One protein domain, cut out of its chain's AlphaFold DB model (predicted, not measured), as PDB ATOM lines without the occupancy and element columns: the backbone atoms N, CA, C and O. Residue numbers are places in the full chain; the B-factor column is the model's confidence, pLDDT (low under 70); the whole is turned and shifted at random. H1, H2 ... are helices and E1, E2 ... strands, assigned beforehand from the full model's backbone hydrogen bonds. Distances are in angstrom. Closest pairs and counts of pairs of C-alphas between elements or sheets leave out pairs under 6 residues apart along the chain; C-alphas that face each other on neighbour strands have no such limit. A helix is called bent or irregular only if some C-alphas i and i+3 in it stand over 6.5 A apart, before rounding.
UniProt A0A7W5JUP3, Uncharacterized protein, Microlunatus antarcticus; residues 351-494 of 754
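AT A GLANCE: This is residues 351 to 494 of the 754 residues of an uncharacterized protein of Microlunatus antarcticus (UniProt A0A7W5JUP3). Two small three-stranded sheets, E1 E3 E5 and E4 E6 E7, make a sandwich at one end of a flat domain, with H2 filling in between E4 and E5. At the other end the pair E2 and E8 makes a second, smaller part, with H1 beyond it, H4 beside it and long loops around it. The printed part has 144 residues with four named helices and eight named strands, in the order E1 E2 H1 E3 E4 H2 E5 H3 E6 E7 E8 H4; the class is mixed. Both three-stranded sheets are antiparallel, in the orders E1 - E3 - E5 and E4 - E6 - E7, and E2 and E8 are parallel. The whole is compact, with a radius of gyration of the C-alphas of 16.6 A and spans of 51 by 38 by 20 A.

HOW THE PARTS SIT: E1, residues 351 to 354, is antiparallel to the inner strand E3, residues 386 to 394, with N 352 and O 392 2.8 A apart. E5, residues 423 to 429, is on the other side of E3, with N 391 and O 424 2.8 A apart. In the second sheet E6, residues 441 to 446, has E4, residues 399 to 406, as one neighbour, with N 403 and O 443 2.8 A apart. E6 and E7, residues 449 to 454, form a hairpin, with N 453 and O 442 2.7 A apart. The two sheets form a sandwich, two sheets face to face, with centres 10.4 A apart where they face each other and strands at 31 degrees. The closest C-alphas of E1 and E7 are those of Ala 353 and Leu 453, 6.9 A apart, while E4 and E5 are apart. H2, residues 409 to 414, lies over E4 at a height of 9.2 A over its sheet, slantwise at 46 degrees on the local plane. H3, residues 430 to 433, only grazes the sheet E1 E3 E5. E2, residues 360 to 364, and E8, residues 473 to 477, are parallel, with N 363 and O 475 2.8 A apart. The closest C-alphas of H1, residues 365 to 371, and E8 are those of Cys 365 and Ile 477, 5.5 A apart. H4, residues 485 to 492, has Trp 491 nearest to Asn 475 of E8, their C-alphas 7.2 A apart. O i to N i+4 pairs are within hydrogen-bond range in 1 of 3 for H1, 0 of 2 for H2 and 2 of 4 for H4; H3 is too short for one, and O i to N i+3 pairs are within range in 3 of 4 for H1 and 3 of 3 for H2.

IN THESE COORDINATES: E1 begins at C-alpha 351 (110.653, 166.264, 198.918). E3 measures 26.0 A, E4 20.3 A, E5 19.3 A, E6 16.2 A and E7 15.6 A. H4 is irregular, with C-alphas 486 and 489 7.2 A apart, and ends at C-alpha 492 (121.294, 182.674, 193.926).

THE WHOLE: The two C-alphas farthest apart, those of Gly 372 and Arg 448, are 51.4 A apart. The printed part has no cut; the links H1 to E3 and E7 to E8 are long, and residues 482 to 487, of which 485 to 487 belong to H4, stand free. The mean pLDDT of the printed part is 72.1, and it is under 70 at residues 360 to 378, 384, 418 to 421 and 473 to 494.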
ATOM      1  N   ALA A 351     110.145 164.949 198.566       81.38
ATOM      2  CA  ALA A 351     110.653 166.264 198.918       81.38
ATOM      3  C   ALA A 351     112.169 166.202 199.097       81.38
ATOM      4  O   ALA A 351     112.664 165.460 199.945       81.38
ATOM      5  N   THR A 352     112.889 167.022 198.338       80.12
ATOM      6  CA  THR A 352     114.336 167.197 198.481       80.12
ATOM      7  C   THR A 352     114.606 168.600 198.999       80.12
ATOM      8  O   THR A 352     114.527 169.581 198.259       80.12
ATOM      9  N   ALA A 353     114.898 168.706 200.295       78.62
ATOM     10  CA  ALA A 353     115.141 169.987 200.944       78.62
ATOM     11  C   ALA A 353     116.593 170.448 200.780       78.62
ATOM     12  O   ALA A 353     117.541 169.704 201.036       78.62
ATOM     13  N   ARG A 354     116.751 171.720 200.418       76.31
ATOM     14  CA  ARG A 354     117.994 172.481 200.462       76.31
ATOM     15  C   ARG A 354     117.903 173.468 201.628       76.31
ATOM     16  O   ARG A 354     117.080 174.387 201.581       76.31
ATOM     17  N   PRO A 355     118.706 173.283 202.691       80.00
ATOM     18  CA  PRO A 355     118.670 174.174 203.841       80.00
ATOM     19  C   PRO A 355     119.098 175.591 203.448       80.00
ATOM     20  O   PRO A 355     119.650 175.817 202.370       80.00
ATOM     21  N   PHE A 356     118.856 176.551 204.338       78.19
ATOM     22  CA  PHE A 356     119.261 177.936 204.105       78.19
ATOM     23  C   PHE A 356     120.765 178.069 203.829       78.19
ATOM     24  O   PHE A 356     121.597 177.702 204.664       78.19
ATOM     25  N   GLY A 357     121.100 178.651 202.677       71.00
ATOM     26  CA  GLY A 357     122.467 179.036 202.328       71.00
ATOM     27  C   GLY A 357     122.909 180.332 203.012       71.00
ATOM     28  O   GLY A 357     122.103 181.036 203.632       71.00
ATOM     29  N   LEU A 358     124.202 180.661 202.901       75.56
ATOM     30  CA  LEU A 358     124.774 181.904 203.441       75.56
ATOM     31  C   LEU A 358     124.013 183.149 202.938       75.56
ATOM     32  O   LEU A 358     123.374 183.087 201.891       75.56
ATOM     33  N   PRO A 359     124.064 184.291 203.650       75.62
ATOM     34  CA  PRO A 359     123.473 185.535 203.162       75.62
ATOM     35  C   PRO A 359     124.003 185.891 201.769       75.62
ATOM     36  O   PRO A 359     125.211 185.944 201.562       75.62
ATOM     37  N   VAL A 360     123.115 186.164 200.821       67.38
ATOM     38  CA  VAL A 360     123.458 186.479 199.433       67.38
ATOM     39  C   VAL A 360     123.022 187.889 199.097       67.38
ATOM     40  O   VAL A 360     121.892 188.280 199.397       67.38
ATOM     41  N   ARG A 361     123.900 188.632 198.420       69.88
ATOM     42  CA  ARG A 361     123.520 189.824 197.658       69.88
ATOM     43  C   ARG A 361     123.680 189.526 196.177       69.88
ATOM     44  O   ARG A 361     124.795 189.288 195.723       69.88
ATOM     45  N   THR A 362     122.585 189.630 195.435       61.91
ATOM     46  CA  THR A 362     122.588 189.515 193.975       61.91
ATOM     47  C   THR A 362     122.471 190.899 193.356       61.91
ATOM     48  O   THR A 362     121.484 191.598 193.577       61.91
ATOM     49  N   THR A 363     123.473 191.306 192.581       56.19
ATOM     50  CA  THR A 363     123.499 192.597 191.888       56.19
ATOM     51  C   THR A 363     123.349 192.391 190.384       56.19
ATOM     52  O   THR A 363     124.103 191.646 189.755       56.19
ATOM     53  N   PHE A 364     122.376 193.075 189.784       51.22
ATOM     54  CA  PHE A 364     122.132 193.009 188.345       51.22
ATOM     55  C   PHE A 364     122.994 194.038 187.600       51.22
ATOM     56  O   PHE A 364     123.172 195.167 188.054       51.22
ATOM     57  N   CYS A 365     123.448 193.691 186.399       49.28
ATOM     58  CA  CYS A 365     124.091 194.570 185.410       49.28
ATOM     59  C   CYS A 365     123.437 195.959 185.259       49.28
ATOM     60  O   CYS A 365     124.143 196.957 185.136       49.28
ATOM     61  N   ARG A 366     122.102 196.077 185.342       45.50
ATOM     62  CA  ARG A 366     121.395 197.377 185.307       45.50
ATOM     63  C   ARG A 366     121.742 198.284 186.496       45.50
ATOM     64  O   ARG A 366     121.658 199.506 186.384       45.50
ATOM     65  N   GLU A 367     122.083 197.707 187.640       51.16
ATOM     66  CA  GLU A 367     122.505 198.433 188.839       51.16
ATOM     67  C   GLU A 367     124.004 198.731 188.819       51.16
ATOM     68  O   GLU A 367     124.397 199.844 189.159       51.16
ATOM     69  N   LEU A 368     124.820 197.807 188.302       54.97
ATOM     70  CA  LEU A 368     126.255 198.020 188.059       54.97
ATOM     71  C   LEU A 368     126.513 199.111 187.008       54.97
ATOM     72  O   LEU A 368     127.435 199.909 187.143       54.97
ATOM     73  N   ALA A 369     125.643 199.240 186.004       52.59
ATOM     74  CA  ALA A 369     125.713 200.328 185.029       52.59
ATOM     75  C   ALA A 369     125.535 201.722 185.668       52.59
ATOM     76  O   ALA A 369     125.995 202.718 185.112       52.59
ATOM     77  N   LYS A 370     124.895 201.813 186.846       50.19
ATOM     78  CA  LYS A 370     124.718 203.083 187.573       50.19
ATOM     79  C   LYS A 370     125.962 203.497 188.364       50.19
ATOM     80  O   LYS A 370     126.092 204.681 188.656       50.19
ATOM     81  N   SER A 371     126.855 202.563 188.713       55.53
ATOM     82  CA  SER A 371     128.105 202.873 189.429       55.53
ATOM     83  C   SER A 371     129.216 203.374 188.498       55.53
ATOM     84  O   SER A 371     130.219 203.903 188.971       55.53
ATOM     85  N   GLY A 372     129.045 203.237 187.178       41.22
ATOM     86  CA  GLY A 372     129.984 203.711 186.158       41.22
ATOM     87  C   GLY A 372     131.252 202.862 185.998       41.22
ATOM     88  O   GLY A 372     131.874 202.935 184.943       41.22
ATOM     89  N   SER A 373     131.614 202.039 186.991       53.09
ATOM     90  CA  SER A 373     132.747 201.102 186.929       53.09
ATOM     91  C   SER A 373     132.366 199.707 186.431       53.09
ATOM     92  O   SER A 373     133.236 198.990 185.954       53.09
ATOM     93  N   GLY A 374     131.092 199.307 186.545       49.56
ATOM     94  CA  GLY A 374     130.654 197.933 186.265       49.56
ATOM     95  C   GLY A 374     130.978 196.929 187.382       49.56
ATOM     96  O   GLY A 374     130.495 195.802 187.331       49.56
ATOM     97  N   ASP A 375     131.714 197.349 188.415       54.44
ATOM     98  CA  ASP A 375     132.131 196.495 189.530       54.44
ATOM     99  C   ASP A 375     131.137 196.544 190.704       54.44
ATOM    100  O   ASP A 375     130.659 197.630 191.069       54.44
ATOM    101  N   PRO A 376     130.829 195.399 191.346       57.88
ATOM    102  CA  PRO A 376     130.012 195.373 192.553       57.88
ATOM    103  C   PRO A 376     130.752 196.022 193.732       57.88
ATOM    104  O   PRO A 376     131.948 195.822 193.931       57.88
ATOM    105  N   SER A 377     130.020 196.779 194.559       64.81
ATOM    106  CA  SER A 377     130.555 197.350 195.806       64.81
ATOM    107  C   SER A 377     131.152 196.252 196.690       64.81
ATOM    108  O   SER A 377     130.484 195.261 196.958       64.81
ATOM    109  N   GLN A 378     132.363 196.426 197.218       65.12
ATOM    110  CA  GLN A 378     132.917 195.464 198.186       65.12
ATOM    111  C   GLN A 378     132.281 195.573 199.579       65.12
ATOM    112  O   GLN A 378     132.408 194.664 200.392       65.12
ATOM    113  N   VAL A 379     131.556 196.663 199.846       75.00
ATOM    114  CA  VAL A 379     130.784 196.846 201.077       75.00
ATOM    115  C   VAL A 379     129.405 196.224 200.896       75.00
ATOM    116  O   VAL A 379     128.721 196.543 199.921       75.00
ATOM    117  N   VAL A 380     128.995 195.363 201.833       77.44
ATOM    118  CA  VAL A 380     127.693 194.678 201.840       77.44
ATOM    119  C   VAL A 380     126.895 195.107 203.066       77.44
ATOM    120  O   VAL A 380     127.312 194.873 204.202       77.44
ATOM    121  N   LEU A 381     125.737 195.731 202.851       79.00
ATOM    122  CA  LEU A 381     124.862 196.161 203.944       79.00
ATOM    123  C   LEU A 381     123.849 195.072 204.307       79.00
ATOM    124  O   LEU A 381     123.367 194.337 203.450       79.00
ATOM    125  N   LEU A 382     123.435 195.027 205.577       74.88
ATOM    126  CA  LEU A 382     122.435 194.066 206.067       74.88
ATOM    127  C   LEU A 382     121.083 194.157 205.326       74.88
ATOM    128  O   LEU A 382     120.339 193.181 205.264       74.88
ATOM    129  N   SER A 383     120.752 195.328 204.776       75.12
ATOM    130  CA  SER A 383     119.546 195.555 203.970       75.12
ATOM    131  C   SER A 383     119.627 195.000 202.548       75.12
ATOM    132  O   SER A 383     118.602 194.938 201.879       75.12
ATOM    133  N   GLU A 384     120.820 194.635 202.078       69.38
ATOM    134  CA  GLU A 384     121.077 194.195 200.700       69.38
ATOM    135  C   GLU A 384     121.190 192.675 200.571       69.38
ATOM    136  O   GLU A 384     121.330 192.163 199.464       69.38
ATOM    137  N   VAL A 385     121.154 191.951 201.691       74.94
ATOM    138  CA  VAL A 385     121.365 190.505 201.728       74.94
ATOM    139  C   VAL A 385     120.129 189.753 202.195       74.94
ATOM    140  O   VAL A 385     119.474 190.125 203.176       74.94
ATOM    141  N   SER A 386     119.863 188.615 201.571       77.12
ATOM    142  CA  SER A 386     118.847 187.647 201.994       77.12
ATOM    143  C   SER A 386     119.439 186.251 202.072       77.12
ATOM    144  O   SER A 386     120.407 185.946 201.389       77.12
ATOM    145  N   THR A 387     118.848 185.392 202.887       73.94
ATOM    146  CA  THR A 387     119.148 183.960 202.894       73.94
ATOM    147  C   THR A 387     117.963 183.210 202.314       73.94
ATOM    148  O   THR A 387     116.807 183.578 202.554       73.94
ATOM    149  N   THR A 388     118.256 182.175 201.540       77.19
ATOM    150  CA  THR A 388     117.239 181.406 200.842       77.19
ATOM    151  C   THR A 388     117.420 179.927 201.125       77.19
ATOM    152  O   THR A 388     118.533 179.407 201.072       77.19
ATOM    153  N   GLY A 389     116.311 179.273 201.450       75.25
ATOM    154  CA  GLY A 389     116.178 177.824 201.498       75.25
ATOM    155  C   GLY A 389     115.109 177.405 200.498       75.25
ATOM    156  O   GLY A 389     114.199 178.186 200.191       75.25
ATOM    157  N   SER A 390     115.217 176.190 199.978       79.75
ATOM    158  CA  SER A 390     114.237 175.688 199.023       79.75
ATOM    159  C   SER A 390     113.977 174.202 199.180       79.75
ATOM    160  O   SER A 390     114.763 173.477 199.784       79.75
ATOM    161  N   VAL A 391     112.839 173.745 198.677       74.94
ATOM    162  CA  VAL A 391     112.508 172.326 198.607       74.94
ATOM    163  C   VAL A 391     111.984 172.015 197.226       74.94
ATOM    164  O   VAL A 391     110.987 172.598 196.801       74.94
ATOM    165  N   TRP A 392     112.630 171.061 196.570       78.75
ATOM    166  CA  TRP A 392     112.145 170.478 195.332       78.75
ATOM    167  C   TRP A 392     111.120 169.380 195.630       78.75
ATOM    168  O   TRP A 392     111.335 168.575 196.541       78.75
ATOM    169  N   LEU A 393     110.008 169.373 194.901       79.62
ATOM    170  CA  LEU A 393     108.848 168.519 195.135       79.62
ATOM    171  C   LEU A 393     108.538 167.670 193.898       79.62
ATOM    172  O   LEU A 393     107.744 168.070 193.053       79.62
ATOM    173  N   ASP A 394     109.109 166.478 193.810       81.62
ATOM    174  CA  ASP A 394     108.750 165.549 192.738       81.62
ATOM    175  C   ASP A 394     107.387 164.903 193.023       81.62
ATOM    176  O   ASP A 394     106.993 164.720 194.183       81.62
ATOM    177  N   ASP A 395     106.667 164.560 191.954       85.50
ATOM    178  CA  ASP A 395     105.400 163.821 192.004       85.50
ATOM    179  C   ASP A 395     104.328 164.492 192.878       85.50
ATOM    180  O   ASP A 395     103.531 163.834 193.543       85.50
ATOM    181  N   LEU A 396     104.302 165.830 192.917       86.19
ATOM    182  CA  LEU A 396     103.425 166.574 193.825       86.19
ATOM    183  C   LEU A 396     101.937 166.516 193.437       86.19
ATOM    184  O   LEU A 396     101.077 166.741 194.291       86.19
ATOM    185  N   GLY A 397     101.628 166.240 192.167       87.12
ATOM    186  CA  GLY A 397     100.295 166.425 191.599       87.12
ATOM    187  C   GLY A 397      99.864 167.890 191.679       87.12
ATOM    188  O   GLY A 397     100.485 168.767 191.083       87.12
ATOM    189  N   ARG A 398      98.814 168.180 192.454       89.00
ATOM    190  CA  ARG A 398      98.345 169.552 192.709       89.00
ATOM    191  C   ARG A 398      98.790 170.070 194.074       89.00
ATOM    192  O   ARG A 398      98.642 169.387 195.082       89.00
ATOM    193  N   TRP A 399      99.244 171.322 194.132       89.69
ATOM    194  CA  TRP A 399      99.480 172.028 195.393       89.69
ATOM    195  C   TRP A 399      98.159 172.367 196.101       89.69
ATOM    196  O   TRP A 399      97.329 173.098 195.554       89.69
ATOM    197  N   CYS A 400      97.975 171.870 197.326       90.69
ATOM    198  CA  CYS A 400      96.731 172.032 198.087       90.69
ATOM    199  C   CYS A 400      96.857 173.039 199.234       90.69
ATOM    200  O   CYS A 400      95.865 173.642 199.645       90.69
ATOM    201  N   GLY A 401      98.062 173.235 199.766       89.88
ATOM    202  CA  GLY A 401      98.323 174.280 200.745       89.88
ATOM    203  C   GLY A 401      99.589 174.057 201.556       89.88
ATOM    204  O   GLY A 401     100.256 173.030 201.462       89.88
ATOM    205  N   VAL A 402      99.881 175.037 202.401       91.31
ATOM    206  CA  VAL A 402     101.017 175.030 203.318       91.31
ATOM    207  C   VAL A 402     100.572 175.516 204.688       91.31
ATOM    208  O   VAL A 402      99.642 176.311 204.802       91.31
ATOM    209  N   GLU A 403     101.226 175.008 205.720       92.50
ATOM    210  CA  GLU A 403     101.086 175.462 207.091       92.50
ATOM    211  C   GLU A 403     102.478 175.667 207.699       92.50
ATOM    212  O   GLU A 403     103.287 174.739 207.722       92.50
ATOM    213  N   VAL A 404     102.771 176.861 208.221       91.75
ATOM    214  CA  VAL A 404     104.034 177.097 208.938       91.75
ATOM    215  C   VAL A 404     103.952 176.557 210.362       91.75
ATOM    216  O   VAL A 404     103.140 177.009 211.167       91.75
ATOM    217  N   VAL A 405     104.852 175.633 210.695       93.94
ATOM    218  CA  VAL A 405     104.976 175.047 212.037       93.94
ATOM    219  C   VAL A 405     105.862 175.912 212.932       93.94
ATOM    220  O   VAL A 405     105.529 176.161 214.089       93.94
ATOM    221  N   SER A 406     106.992 176.378 212.404       91.94
ATOM    222  CA  SER A 406     107.954 177.223 213.116       91.94
ATOM    223  C   SER A 406     108.719 178.108 212.130       91.94
ATOM    224  O   SER A 406     108.866 177.725 210.967       91.94
ATOM    225  N   PRO A 407     109.207 179.292 212.550       86.44
ATOM    226  CA  PRO A 407     109.049 179.946 213.861       86.44
ATOM    227  C   PRO A 407     107.684 180.640 214.067       86.44
ATOM    228  O   PRO A 407     107.420 181.183 215.137       86.44
ATOM    229  N   GLY A 408     106.818 180.661 213.051       85.25
ATOM    230  CA  GLY A 408     105.467 181.227 213.111       85.25
ATOM    231  C   GLY A 408     104.962 181.659 211.732       85.25
ATOM    232  O   GLY A 408     105.755 181.863 210.815       85.25
ATOM    233  N   SER A 409     103.648 181.840 211.590       85.62
ATOM    234  CA  SER A 409     102.986 182.114 210.299       85.62
ATOM    235  C   SER A 409     103.433 183.400 209.598       85.62
ATOM    236  O   SER A 409     103.254 183.543 208.397       85.62
ATOM    237  N   TRP A 410     104.084 184.331 210.299       82.69
ATOM    238  CA  TRP A 410     104.640 185.534 209.674       82.69
ATOM    239  C   TRP A 410     105.692 185.215 208.593       82.69
ATOM    240  O   TRP A 410     105.887 186.025 207.684       82.69
ATOM    241  N   VAL A 411     106.329 184.033 208.649       83.88
ATOM    242  CA  VAL A 411     107.287 183.574 207.627       83.88
ATOM    243  C   VAL A 411     106.614 183.294 206.277       83.88
ATOM    244  O   VAL A 411     107.286 183.370 205.252       83.88
ATOM    245  N   GLU A 412     105.292 183.081 206.231       83.56
ATOM    246  CA  GLU A 412     104.540 182.862 204.980       83.56
ATOM    247  C   GLU A 412     104.704 184.014 203.982       83.56
ATOM    248  O   GLU A 412     104.704 183.786 202.778       83.56
ATOM    249  N   THR A 413     104.938 185.242 204.459       87.75
ATOM    250  CA  THR A 413     105.170 186.414 203.589       87.75
ATOM    251  C   THR A 413     106.443 186.276 202.740       87.75
ATOM    252  O   THR A 413     106.580 186.928 201.706       87.75
ATOM    253  N   PHE A 414     107.383 185.432 203.170       82.75
ATOM    254  CA  PHE A 414     108.654 185.168 202.490       82.75
ATOM    255  C   PHE A 414     108.633 183.880 201.661       82.75
ATOM    256  O   PHE A 414     109.625 183.567 200.996       82.75
ATOM    257  N   LEU A 415     107.527 183.135 201.714       83.44
ATOM    258  CA  LEU A 415     107.339 181.884 201.002       83.44
ATOM    259  C   LEU A 415     106.798 182.147 199.597       83.44
ATOM    260  O   LEU A 415     105.831 182.880 199.397       83.44
ATOM    261  N   ARG A 416     107.410 181.490 198.619       79.75
ATOM    262  CA  ARG A 416     106.901 181.363 197.259       79.75
ATOM    263  C   ARG A 416     106.439 179.918 197.074       79.75
ATOM    264  O   ARG A 416     107.281 179.020 197.161       79.75
ATOM    265  N   PRO A 417     105.128 179.677 196.895       73.50
ATOM    266  CA  PRO A 417     104.633 178.341 196.598       73.50
ATOM    267  C   PRO A 417     105.085 177.913 195.192       73.50
ATOM    268  O   PRO A 417     105.427 178.782 194.380       73.50
ATOM    269  N   PRO A 418     105.046 176.607 194.883       69.38
ATOM    270  CA  PRO A 418     105.305 176.126 193.537       69.38
ATOM    271  C   PRO A 418     104.277 176.738 192.586       69.38
ATOM    272  O   PRO A 418     103.073 176.750 192.856       69.38
ATOM    273  N   ALA A 419     104.784 177.304 191.497       65.44
ATOM    274  CA  ALA A 419     103.991 177.893 190.429       65.44
ATOM    275  C   ALA A 419     104.285 177.120 189.142       65.44
ATOM    276  O   ALA A 419     103.737 176.045 188.941       65.44
ATOM    277  N   THR A 420     105.188 177.632 188.308       48.16
ATOM    278  CA  THR A 420     105.638 176.956 187.082       48.16
ATOM    279  C   THR A 420     106.617 175.816 187.370       48.16
ATOM    280  O   THR A 420     106.665 174.852 186.621       48.16
ATOM    281  N   PHE A 421     107.378 175.916 188.463       55.34
ATOM    282  CA  PHE A 421     108.350 174.909 188.886       55.34
ATOM    283  C   PHE A 421     107.869 174.192 190.149       55.34
ATOM    284  O   PHE A 421     107.248 174.839 191.006       55.34
ATOM    285  N   PRO A 422     108.185 172.897 190.309       73.50
ATOM    286  CA  PRO A 422     107.816 172.109 191.476       73.50
ATOM    287  C   PRO A 422     108.736 172.415 192.674       73.50
ATOM    288  O   PRO A 422     109.298 171.524 193.300       73.50
ATOM    289  N   GLU A 423     108.917 173.694 193.007       76.44
ATOM    290  CA  GLU A 423     109.813 174.140 194.072       76.44
ATOM    291  C   GLU A 423     109.099 175.091 195.039       76.44
ATOM    292  O   GLU A 423     108.424 176.040 194.638       76.44
ATOM    293  N   VAL A 424     109.283 174.855 196.339       76.38
ATOM    294  CA  VAL A 424     108.939 175.810 197.399       76.38
ATOM    295  C   VAL A 424     110.193 176.594 197.740       76.38
ATOM    296  O   VAL A 424     111.181 176.008 198.178       76.38
ATOM    297  N   VAL A 425     110.153 177.918 197.609       79.06
ATOM    298  CA  VAL A 425     111.304 178.780 197.913       79.06
ATOM    299  C   VAL A 425     110.954 179.727 199.050       79.06
ATOM    300  O   VAL A 425     109.937 180.414 198.997       79.06
ATOM    301  N   ILE A 426     111.816 179.822 200.062       83.25
ATOM    302  CA  ILE A 426     111.690 180.819 201.131       83.25
ATOM    303  C   ILE A 426     112.902 181.735 201.087       83.25
ATOM    304  O   ILE A 426     114.019 181.288 201.323       83.25
ATOM    305  N   THR A 427     112.684 183.021 200.810       81.94
ATOM    306  CA  THR A 427     113.749 184.039 200.791       81.94
ATOM    307  C   THR A 427     113.527 185.041 201.918       81.94
ATOM    308  O   THR A 427     112.624 185.874 201.849       81.94
ATOM    309  N   ILE A 428     114.364 184.982 202.953       80.69
ATOM    310  CA  ILE A 428     114.235 185.805 204.160       80.69
ATOM    311  C   ILE A 428     115.295 186.917 204.131       80.69
ATOM    312  O   ILE A 428     116.490 186.621 204.040       80.69
ATOM    313  N   PRO A 429     114.914 188.202 204.256       83.50
ATOM    314  CA  PRO A 429     115.878 189.284 204.430       83.50
ATOM    315  C   PRO A 429     116.758 189.043 205.660       83.50
ATOM    316  O   PRO A 429     116.254 188.720 206.737       83.50
ATOM    317  N   SER A 430     118.066 189.269 205.551       80.19
ATOM    318  CA  SER A 430     119.027 188.948 206.622       80.19
ATOM    319  C   SER A 430     118.736 189.681 207.936       80.19
ATOM    320  O   SER A 430     118.935 189.136 209.017       80.19
ATOM    321  N   LYS A 431     118.173 190.896 207.857       79.44
ATOM    322  CA  LYS A 431     117.696 191.655 209.027       79.44
ATOM    323  C   LYS A 431     116.608 190.919 209.822       79.44
ATOM    324  O   LYS A 431     116.525 191.086 211.034       79.44
ATOM    325  N   VAL A 432     115.779 190.134 209.139       81.00
ATOM    326  CA  VAL A 432     114.718 189.312 209.735       81.00
ATOM    327  C   VAL A 432     115.284 187.966 210.189       81.00
ATOM    328  O   VAL A 432     114.979 187.524 211.293       81.00
ATOM    329  N   ALA A 433     116.171 187.362 209.389       81.81
ATOM    330  CA  ALA A 433     116.827 186.092 209.704       81.81
ATOM    331  C   ALA A 433     117.592 186.118 211.043       81.81
ATOM    332  O   ALA A 433     117.591 185.125 211.761       81.81
ATOM    333  N   LEU A 434     118.163 187.268 211.433       76.25
ATOM    334  CA  LEU A 434     118.812 187.464 212.741       76.25
ATOM    335  C   LEU A 434     117.911 187.143 213.947       76.25
ATOM    336  O   LEU A 434     118.422 186.753 214.998       76.25
ATOM    337  N   GLY A 435     116.596 187.333 213.812       78.75
ATOM    338  CA  GLY A 435     115.612 187.065 214.863       78.75
ATOM    339  C   GLY A 435     115.046 185.644 214.849       78.75
ATOM    340  O   GLY A 435     114.196 185.328 215.678       78.75
ATOM    341  N   ILE A 436     115.478 184.795 213.911       85.62
ATOM    342  CA  ILE A 436     115.025 183.409 213.801       85.62
ATOM    343  C   ILE A 436     116.024 182.518 214.540       85.62
ATOM    344  O   ILE A 436     117.200 182.440 214.187       85.62
ATOM    345  N   HIS A 437     115.556 181.860 215.597       85.50
ATOM    346  CA  HIS A 437     116.373 180.954 216.413       85.50
ATOM    347  C   HIS A 437     115.933 179.494 216.304       85.50
ATOM    348  O   HIS A 437     116.731 178.599 216.578       85.50
ATOM    349  N   ASP A 438     114.699 179.266 215.859       87.94
ATOM    350  CA  ASP A 438     114.137 177.942 215.626       87.94
ATOM    351  C   ASP A 438     114.210 177.572 214.138       87.94
ATOM    352  O   ASP A 438     114.211 178.465 213.284       87.94
ATOM    353  N   PRO A 439     114.252 176.270 213.799       92.06
ATOM    354  CA  PRO A 439     114.202 175.826 212.413       92.06
ATOM    355  C   PRO A 439     112.949 176.339 211.702       92.06
ATOM    356  O   PRO A 439     111.862 176.367 212.290       92.06
ATOM    357  N   VAL A 440     113.075 176.703 210.427       90.31
ATOM    358  CA  VAL A 440     111.904 176.998 209.599       90.31
ATOM    359  C   VAL A 440     111.329 175.678 209.110       90.31
ATOM    360  O   VAL A 440     111.974 174.949 208.354       90.31
ATOM    361  N   ARG A 441     110.113 175.374 209.566       94.56
ATOM    362  CA  ARG A 441     109.424 174.121 209.262       94.56
ATOM    363  C   ARG A 441     108.036 174.376 208.719       94.56
ATOM    364  O   ARG A 441     107.280 175.161 209.293       94.56
ATOM    365  N   LEU A 442     107.692 173.668 207.651       93.81
ATOM    366  CA  LEU A 442     106.421 173.798 206.947       93.81
ATOM    367  C   LEU A 442     105.769 172.432 206.784       93.81
ATOM    368  O   LEU A 442     106.430 171.497 206.353       93.81
ATOM    369  N   ILE A 443     104.474 172.313 207.039       94.94
ATOM    370  CA  ILE A 443     103.699 171.180 206.535       94.94
ATOM    371  C   ILE A 443     103.169 171.577 205.164       94.94
ATOM    372  O   ILE A 443     102.370 172.505 205.044       94.94
ATOM    373  N   VAL A 444     103.614 170.872 204.134       93.44
ATOM    374  CA  VAL A 444     103.105 171.017 202.772       93.44
ATOM    375  C   VAL A 444     102.098 169.917 202.495       93.44
ATOM    376  O   VAL A 444     102.317 168.760 202.855       93.44
ATOM    377  N   ARG A 445     100.988 170.302 201.866       94.19
ATOM    378  CA  ARG A 445      99.900 169.413 201.467       94.19
ATOM    379  C   ARG A 445      99.725 169.496 199.960       94.19
ATOM    380  O   ARG A 445      99.495 170.583 199.417       94.19
ATOM    381  N   THR A 446      99.798 168.351 199.306       94.25
ATOM    382  CA  THR A 446      99.553 168.201 197.873       94.25
ATOM    383  C   THR A 446      98.573 167.052 197.639       94.25
ATOM    384  O   THR A 446      98.201 166.355 198.581       94.25
ATOM    385  N   ALA A 447      98.127 166.863 196.398       92.19
ATOM    386  CA  ALA A 447      97.237 165.756 196.040       92.19
ATOM    387  C   ALA A 447      97.897 164.373 196.220       92.19
ATOM    388  O   ALA A 447      97.213 163.359 196.334       92.19
ATOM    389  N   ARG A 448      99.235 164.341 196.234       94.19
ATOM    390  CA  ARG A 448     100.058 163.123 196.253       94.19
ATOM    391  C   ARG A 448     100.861 162.929 197.535       94.19
ATOM    392  O   ARG A 448     101.673 162.008 197.610       94.19
ATOM    393  N   GLY A 449     100.702 163.803 198.522       94.69
ATOM    394  CA  GLY A 449     101.334 163.607 199.817       94.69
ATOM    395  C   GLY A 449     101.268 164.807 200.747       94.69
ATOM    396  O   GLY A 449     101.096 165.962 200.349       94.69
ATOM    397  N   VAL A 450     101.497 164.521 202.024       96.31
ATOM    398  CA  VAL A 450     101.683 165.510 203.084       96.31
ATOM    399  C   VAL A 450     103.075 165.319 203.673       96.31
ATOM    400  O   VAL A 450     103.434 164.226 204.116       96.31
ATOM    401  N   ARG A 451     103.897 166.370 203.676       95.56
ATOM    402  CA  ARG A 451     105.293 166.294 204.142       95.56
ATOM    403  C   ARG A 451     105.620 167.444 205.081       95.56
ATOM    404  O   ARG A 451     105.180 168.573 204.863       95.56
ATOM    405  N   LEU A 452     106.426 167.158 206.102       95.94
ATOM    406  CA  LEU A 452     107.115 168.192 206.864       95.94
ATOM    407  C   LEU A 452     108.390 168.572 206.113       95.94
ATOM    408  O   LEU A 452     109.298 167.759 205.987       95.94
ATOM    409  N   LEU A 453     108.467 169.812 205.659       93.12
ATOM    410  CA  LEU A 453     109.664 170.410 205.096       93.12
ATOM    411  C   LEU A 453     110.454 171.077 206.221       93.12
ATOM    412  O   LEU A 453     109.950 172.012 206.846       93.12
ATOM    413  N   ASP A 454     111.667 170.602 206.488       92.31
ATOM    414  CA  ASP A 454     112.597 171.204 207.449       92.31
ATOM    415  C   ASP A 454     113.783 171.816 206.698       92.31
ATOM    416  O   ASP A 454     114.615 171.099 206.138       92.31
ATOM    417  N   LEU A 455     113.842 173.150 206.685       87.44
ATOM    418  CA  LEU A 455     114.902 173.929 206.038       87.44
ATOM    419  C   LEU A 455     116.044 174.294 207.001       87.44
ATOM    420  O   LEU A 455     116.998 174.971 206.607       87.44
ATOM    421  N   GLY A 456     115.952 173.869 208.263       91.00
ATOM    422  CA  GLY A 456     116.893 174.236 209.310       91.00
ATOM    423  C   GLY A 456     116.759 175.692 209.762       91.00
ATOM    424  O   GLY A 456     115.791 176.395 209.461       91.00
ATOM    425  N   VAL A 457     117.736 176.136 210.550       88.44
ATOM    426  CA  VAL A 457     117.819 177.519 211.037       88.44
ATOM    427  C   VAL A 457     118.578 178.353 210.000       88.44
ATOM    428  O   VAL A 457     119.657 177.926 209.582       88.44
ATOM    429  N   PRO A 458     118.080 179.539 209.609       83.81
ATOM    430  CA  PRO A 458     118.832 180.458 208.763       83.81
ATOM    431  C   PRO A 458     120.225 180.755 209.348       83.81
ATOM    432  O   PRO A 458     120.353 180.928 210.567       83.81
ATOM    433  N   PRO A 459     121.288 180.824 208.528       79.31
ATOM    434  CA  PRO A 459     122.633 181.039 209.036       79.31
ATOM    435  C   PRO A 459     122.759 182.399 209.721       79.31
ATOM    436  O   PRO A 459     122.157 183.398 209.319       79.31
ATOM    437  N   ARG A 460     123.596 182.451 210.763       78.75
ATOM    438  CA  ARG A 460     123.881 183.705 211.465       78.75
ATOM    439  C   ARG A 460     124.609 184.671 210.541       78.75
ATOM    440  O   ARG A 460     125.635 184.329 209.961       78.75
ATOM    441  N   VAL A 461     124.111 185.899 210.469       78.50
ATOM    442  CA  VAL A 461     124.751 186.990 209.733       78.50
ATOM    443  C   VAL A 461     125.838 187.594 210.622       78.50
ATOM    444  O   VAL A 461     125.548 188.045 211.732       78.50
ATOM    445  N   ALA A 462     127.085 187.580 210.159       81.44
ATOM    446  CA  ALA A 462     128.220 188.179 210.850       81.44
ATOM    447  C   ALA A 462     128.429 189.611 210.351       81.44
ATOM    448  O   ALA A 462     128.460 189.843 209.142       81.44
ATOM    449  N   VAL A 463     128.593 190.562 211.271       80.38
ATOM    450  CA  VAL A 463     128.849 191.973 210.950       80.38
ATOM    451  C   VAL A 463     130.169 192.449 211.552       80.38
ATOM    452  O   VAL A 463     130.539 191.996 212.638       80.38
ATOM    453  N   ASP A 464     130.887 193.322 210.844       81.50
ATOM    454  CA  ASP A 464     132.088 193.995 211.356       81.50
ATOM    455  C   ASP A 464     131.741 195.150 212.322       81.50
ATOM    456  O   ASP A 464     130.577 195.369 212.673       81.50
ATOM    457  N   ALA A 465     132.762 195.871 212.801       79.62
ATOM    458  CA  ALA A 465     132.596 196.977 213.747       79.62
ATOM    459  C   ALA A 465     131.857 198.182 213.131       79.62
ATOM    460  O   ALA A 465     131.270 198.991 213.854       79.62
ATOM    461  N   GLU A 466     131.861 198.276 211.805       79.19
ATOM    462  CA  GLU A 466     131.218 199.305 210.997       79.19
ATOM    463  C   GLU A 466     129.781 198.917 210.585       79.19
ATOM    464  O   GLU A 466     129.026 199.762 210.100       79.19
ATOM    465  N   GLY A 467     129.367 197.671 210.846       75.19
ATOM    466  CA  GLY A 467     128.027 197.148 210.573       75.19
ATOM    467  C   GLY A 467     127.855 196.511 209.190       75.19
ATOM    468  O   GLY A 467     126.717 196.257 208.780       75.19
ATOM    469  N   HIS A 468     128.945 196.244 208.467       80.81
ATOM    470  CA  HIS A 468     128.922 195.552 207.179       80.81
ATOM    471  C   HIS A 468     128.888 194.039 207.360       80.81
ATOM    472  O   HIS A 468     129.489 193.495 208.282       80.81
ATOM    473  N   VAL A 469     128.208 193.343 206.451       79.44
ATOM    474  CA  VAL A 469     128.106 191.883 206.480       79.44
ATOM    475  C   VAL A 469     129.407 191.257 205.978       79.44
ATOM    476  O   VAL A 469     129.842 191.532 204.865       79.44
ATOM    477  N   THR A 470     130.008 190.388 206.791       79.06
ATOM    478  CA  THR A 470     131.337 189.791 206.540       79.06
ATOM    479  C   THR A 470     131.285 188.360 206.013       79.06
ATOM    480  O   THR A 470     132.277 187.865 205.489       79.06
ATOM    481  N   ASN A 471     130.137 187.691 206.129       78.50
ATOM    482  CA  ASN A 471     129.934 186.315 205.674       78.50
ATOM    483  C   ASN A 471     128.884 186.202 204.559       78.50
ATOM    484  O   ASN A 471     128.189 185.190 204.470       78.50
ATOM    485  N   ALA A 472     128.750 187.250 203.741       71.62
ATOM    486  CA  ALA A 472     127.848 187.252 202.600       71.62
ATOM    487  C   ALA A 472     128.541 186.780 201.318       71.62
ATOM    488  O   ALA A 472     129.689 187.135 201.050       71.62
ATOM    489  N   VAL A 473     127.798 186.047 200.494       68.19
ATOM    490  CA  VAL A 473     128.168 185.746 199.112       68.19
ATOM    491  C   VAL A 473     127.686 186.895 198.230       68.19
ATOM    492  O   VAL A 473     126.511 187.272 198.259       68.19
ATOM    493  N   VAL A 474     128.602 187.491 197.467       62.84
ATOM    494  CA  VAL A 474     128.288 188.581 196.538       62.84
ATOM    495  C   VAL A 474     128.269 188.037 195.122       62.84
ATOM    496  O   VAL A 474     129.301 187.707 194.544       62.84
ATOM    497  N   ASN A 475     127.072 188.022 194.564       55.66
ATOM    498  CA  ASN A 475     126.765 187.518 193.246       55.66
ATOM    499  C   ASN A 475     126.488 188.695 192.311       55.66
ATOM    500  O   ASN A 475     125.736 189.607 192.656       55.66
ATOM    501  N   HIS A 476     127.095 188.700 191.126       53.19
ATOM    502  CA  HIS A 476     126.851 189.726 190.116       53.19
ATOM    503  C   HIS A 476     126.551 189.125 188.737       53.19
ATOM    504  O   HIS A 476     127.246 188.218 188.291       53.19
ATOM    505  N   ILE A 477     125.530 189.651 188.055       47.06
ATOM    506  CA  ILE A 477     125.242 189.296 186.658       47.06
ATOM    507  C   ILE A 477     125.956 190.310 185.754       47.06
ATOM    508  O   ILE A 477     125.535 191.471 185.729       47.06
ATOM    509  N   PRO A 478     127.009 189.915 185.014       42.50
ATOM    510  CA  PRO A 478     127.783 190.841 184.191       42.50
ATOM    511  C   PRO A 478     127.038 191.283 182.919       42.50
ATOM    512  O   PRO A 478     127.310 192.368 182.409       42.50
ATOM    513  N   ASN A 479     126.069 190.498 182.424       39.94
ATOM    514  CA  ASN A 479     125.312 190.796 181.204       39.94
ATOM    515  C   ASN A 479     123.796 190.592 181.397       39.94
ATOM    516  O   ASN A 479     123.353 189.526 181.800       39.94
ATOM    517  N   CYS A 480     122.991 191.608 181.073       37.09
ATOM    518  CA  CYS A 480     121.526 191.588 181.232       37.09
ATOM    519  C   CYS A 480     120.803 190.872 180.083       37.09
ATOM    520  O   CYS A 480     119.579 190.785 180.112       37.09
ATOM    521  N   LEU A 481     121.542 190.424 179.063       30.80
ATOM    522  CA  LEU A 481     120.992 189.814 177.853       30.80
ATOM    523  C   LEU A 481     120.913 188.282 177.928       30.80
ATOM    524  O   LEU A 481     120.152 187.697 177.170       30.80
ATOM    525  N   VAL A 482     121.655 187.635 178.836       31.50
ATOM    526  CA  VAL A 482     121.675 186.169 178.983       31.50
ATOM    527  C   VAL A 482     121.750 185.812 180.468       31.50
ATOM    528  O   VAL A 482     122.724 186.148 181.139       31.50
ATOM    529  N   VAL A 483     120.730 185.126 180.984       30.34
ATOM    530  CA  VAL A 483     120.769 184.460 182.293       30.34
ATOM    531  C   VAL A 483     120.637 182.969 182.020       30.34
ATOM    532  O   VAL A 483     119.577 182.519 181.598       30.34
ATOM    533  N   ASN A 484     121.720 182.216 182.217       30.92
ATOM    534  CA  ASN A 484     121.698 180.767 182.060       30.92
ATOM    535  C   ASN A 484     121.019 180.158 183.302       30.92
ATOM    536  O   ASN A 484     121.527 180.294 184.418       30.92
ATOM    537  N   VAL A 485     119.817 179.602 183.131       28.91
ATOM    538  CA  VAL A 485     118.897 179.281 184.240       28.91
ATOM    539  C   VAL A 485     119.367 178.054 185.039       28.91
ATOM    540  O   VAL A 485     119.120 177.989 186.242       28.91
ATOM    541  N   GLU A 486     120.157 177.171 184.418       31.86
ATOM    542  CA  GLU A 486     120.709 175.941 185.015       31.86
ATOM    543  C   GLU A 486     121.542 176.163 186.284       31.86
ATOM    544  O   GLU A 486     121.450 175.403 187.244       31.86
ATOM    545  N   HIS A 487     122.335 177.238 186.316       29.56
ATOM    546  CA  HIS A 487     123.242 177.563 187.427       29.56
ATOM    547  C   HIS A 487     122.720 178.723 188.288       29.56
ATOM    548  O   HIS A 487     123.291 179.054 189.327       29.56
ATOM    549  N   GLY A 488     121.614 179.353 187.878       31.47
ATOM    550  CA  GLY A 488     121.067 180.533 188.542       31.47
ATOM    551  C   GLY A 488     120.592 180.251 189.966       31.47
ATOM    552  O   GLY A 488     120.698 181.127 190.819       31.47
ATOM    553  N   LEU A 489     120.118 179.033 190.243       30.86
ATOM    554  CA  LEU A 489     119.582 178.641 191.548       30.86
ATOM    555  C   LEU A 489     120.685 178.343 192.574       30.86
ATOM    556  O   LEU A 489     120.663 178.925 193.650       30.86
ATOM    557  N   THR A 490     121.696 177.522 192.272       33.16
ATOM    558  CA  THR A 490     122.840 177.289 193.189       33.16
ATOM    559  C   THR A 490     123.622 178.571 193.472       33.16
ATOM    560  O   THR A 490     123.959 178.848 194.628       33.16
ATOM    561  N   TRP A 491     123.792 179.403 192.443       33.62
ATOM    562  CA  TRP A 491     124.379 180.732 192.543       33.62
ATOM    563  C   TRP A 491     123.527 181.671 193.415       33.62
ATOM    564  O   TRP A 491     124.020 182.165 194.426       33.62
ATOM    565  N   TYR A 492     122.228 181.849 193.130       32.53
ATOM    566  CA  TYR A 492     121.294 182.674 193.926       32.53
ATOM    567  C   TYR A 492     121.181 182.231 195.397       32.53
ATOM    568  O   TYR A 492     120.928 183.064 196.267       32.53
ATOM    569  N   LEU A 493     121.401 180.943 195.687       36.62
ATOM    570  CA  LEU A 493     121.336 180.345 197.025       36.62
ATOM    571  C   LEU A 493     122.654 180.432 197.827       36.62
ATOM    572  O   LEU A 493     122.699 179.939 198.953       36.62
ATOM    573  N   GLY A 494     123.730 181.025 197.291       30.83
ATOM    574  CA  GLY A 494     124.947 181.330 198.062       30.83
ATOM    575  C   GLY A 494     125.884 180.146 198.307       30.83
ATOM    576  O   GLY A 494     126.561 180.107 199.336       30.83
TER     577      GLY A 494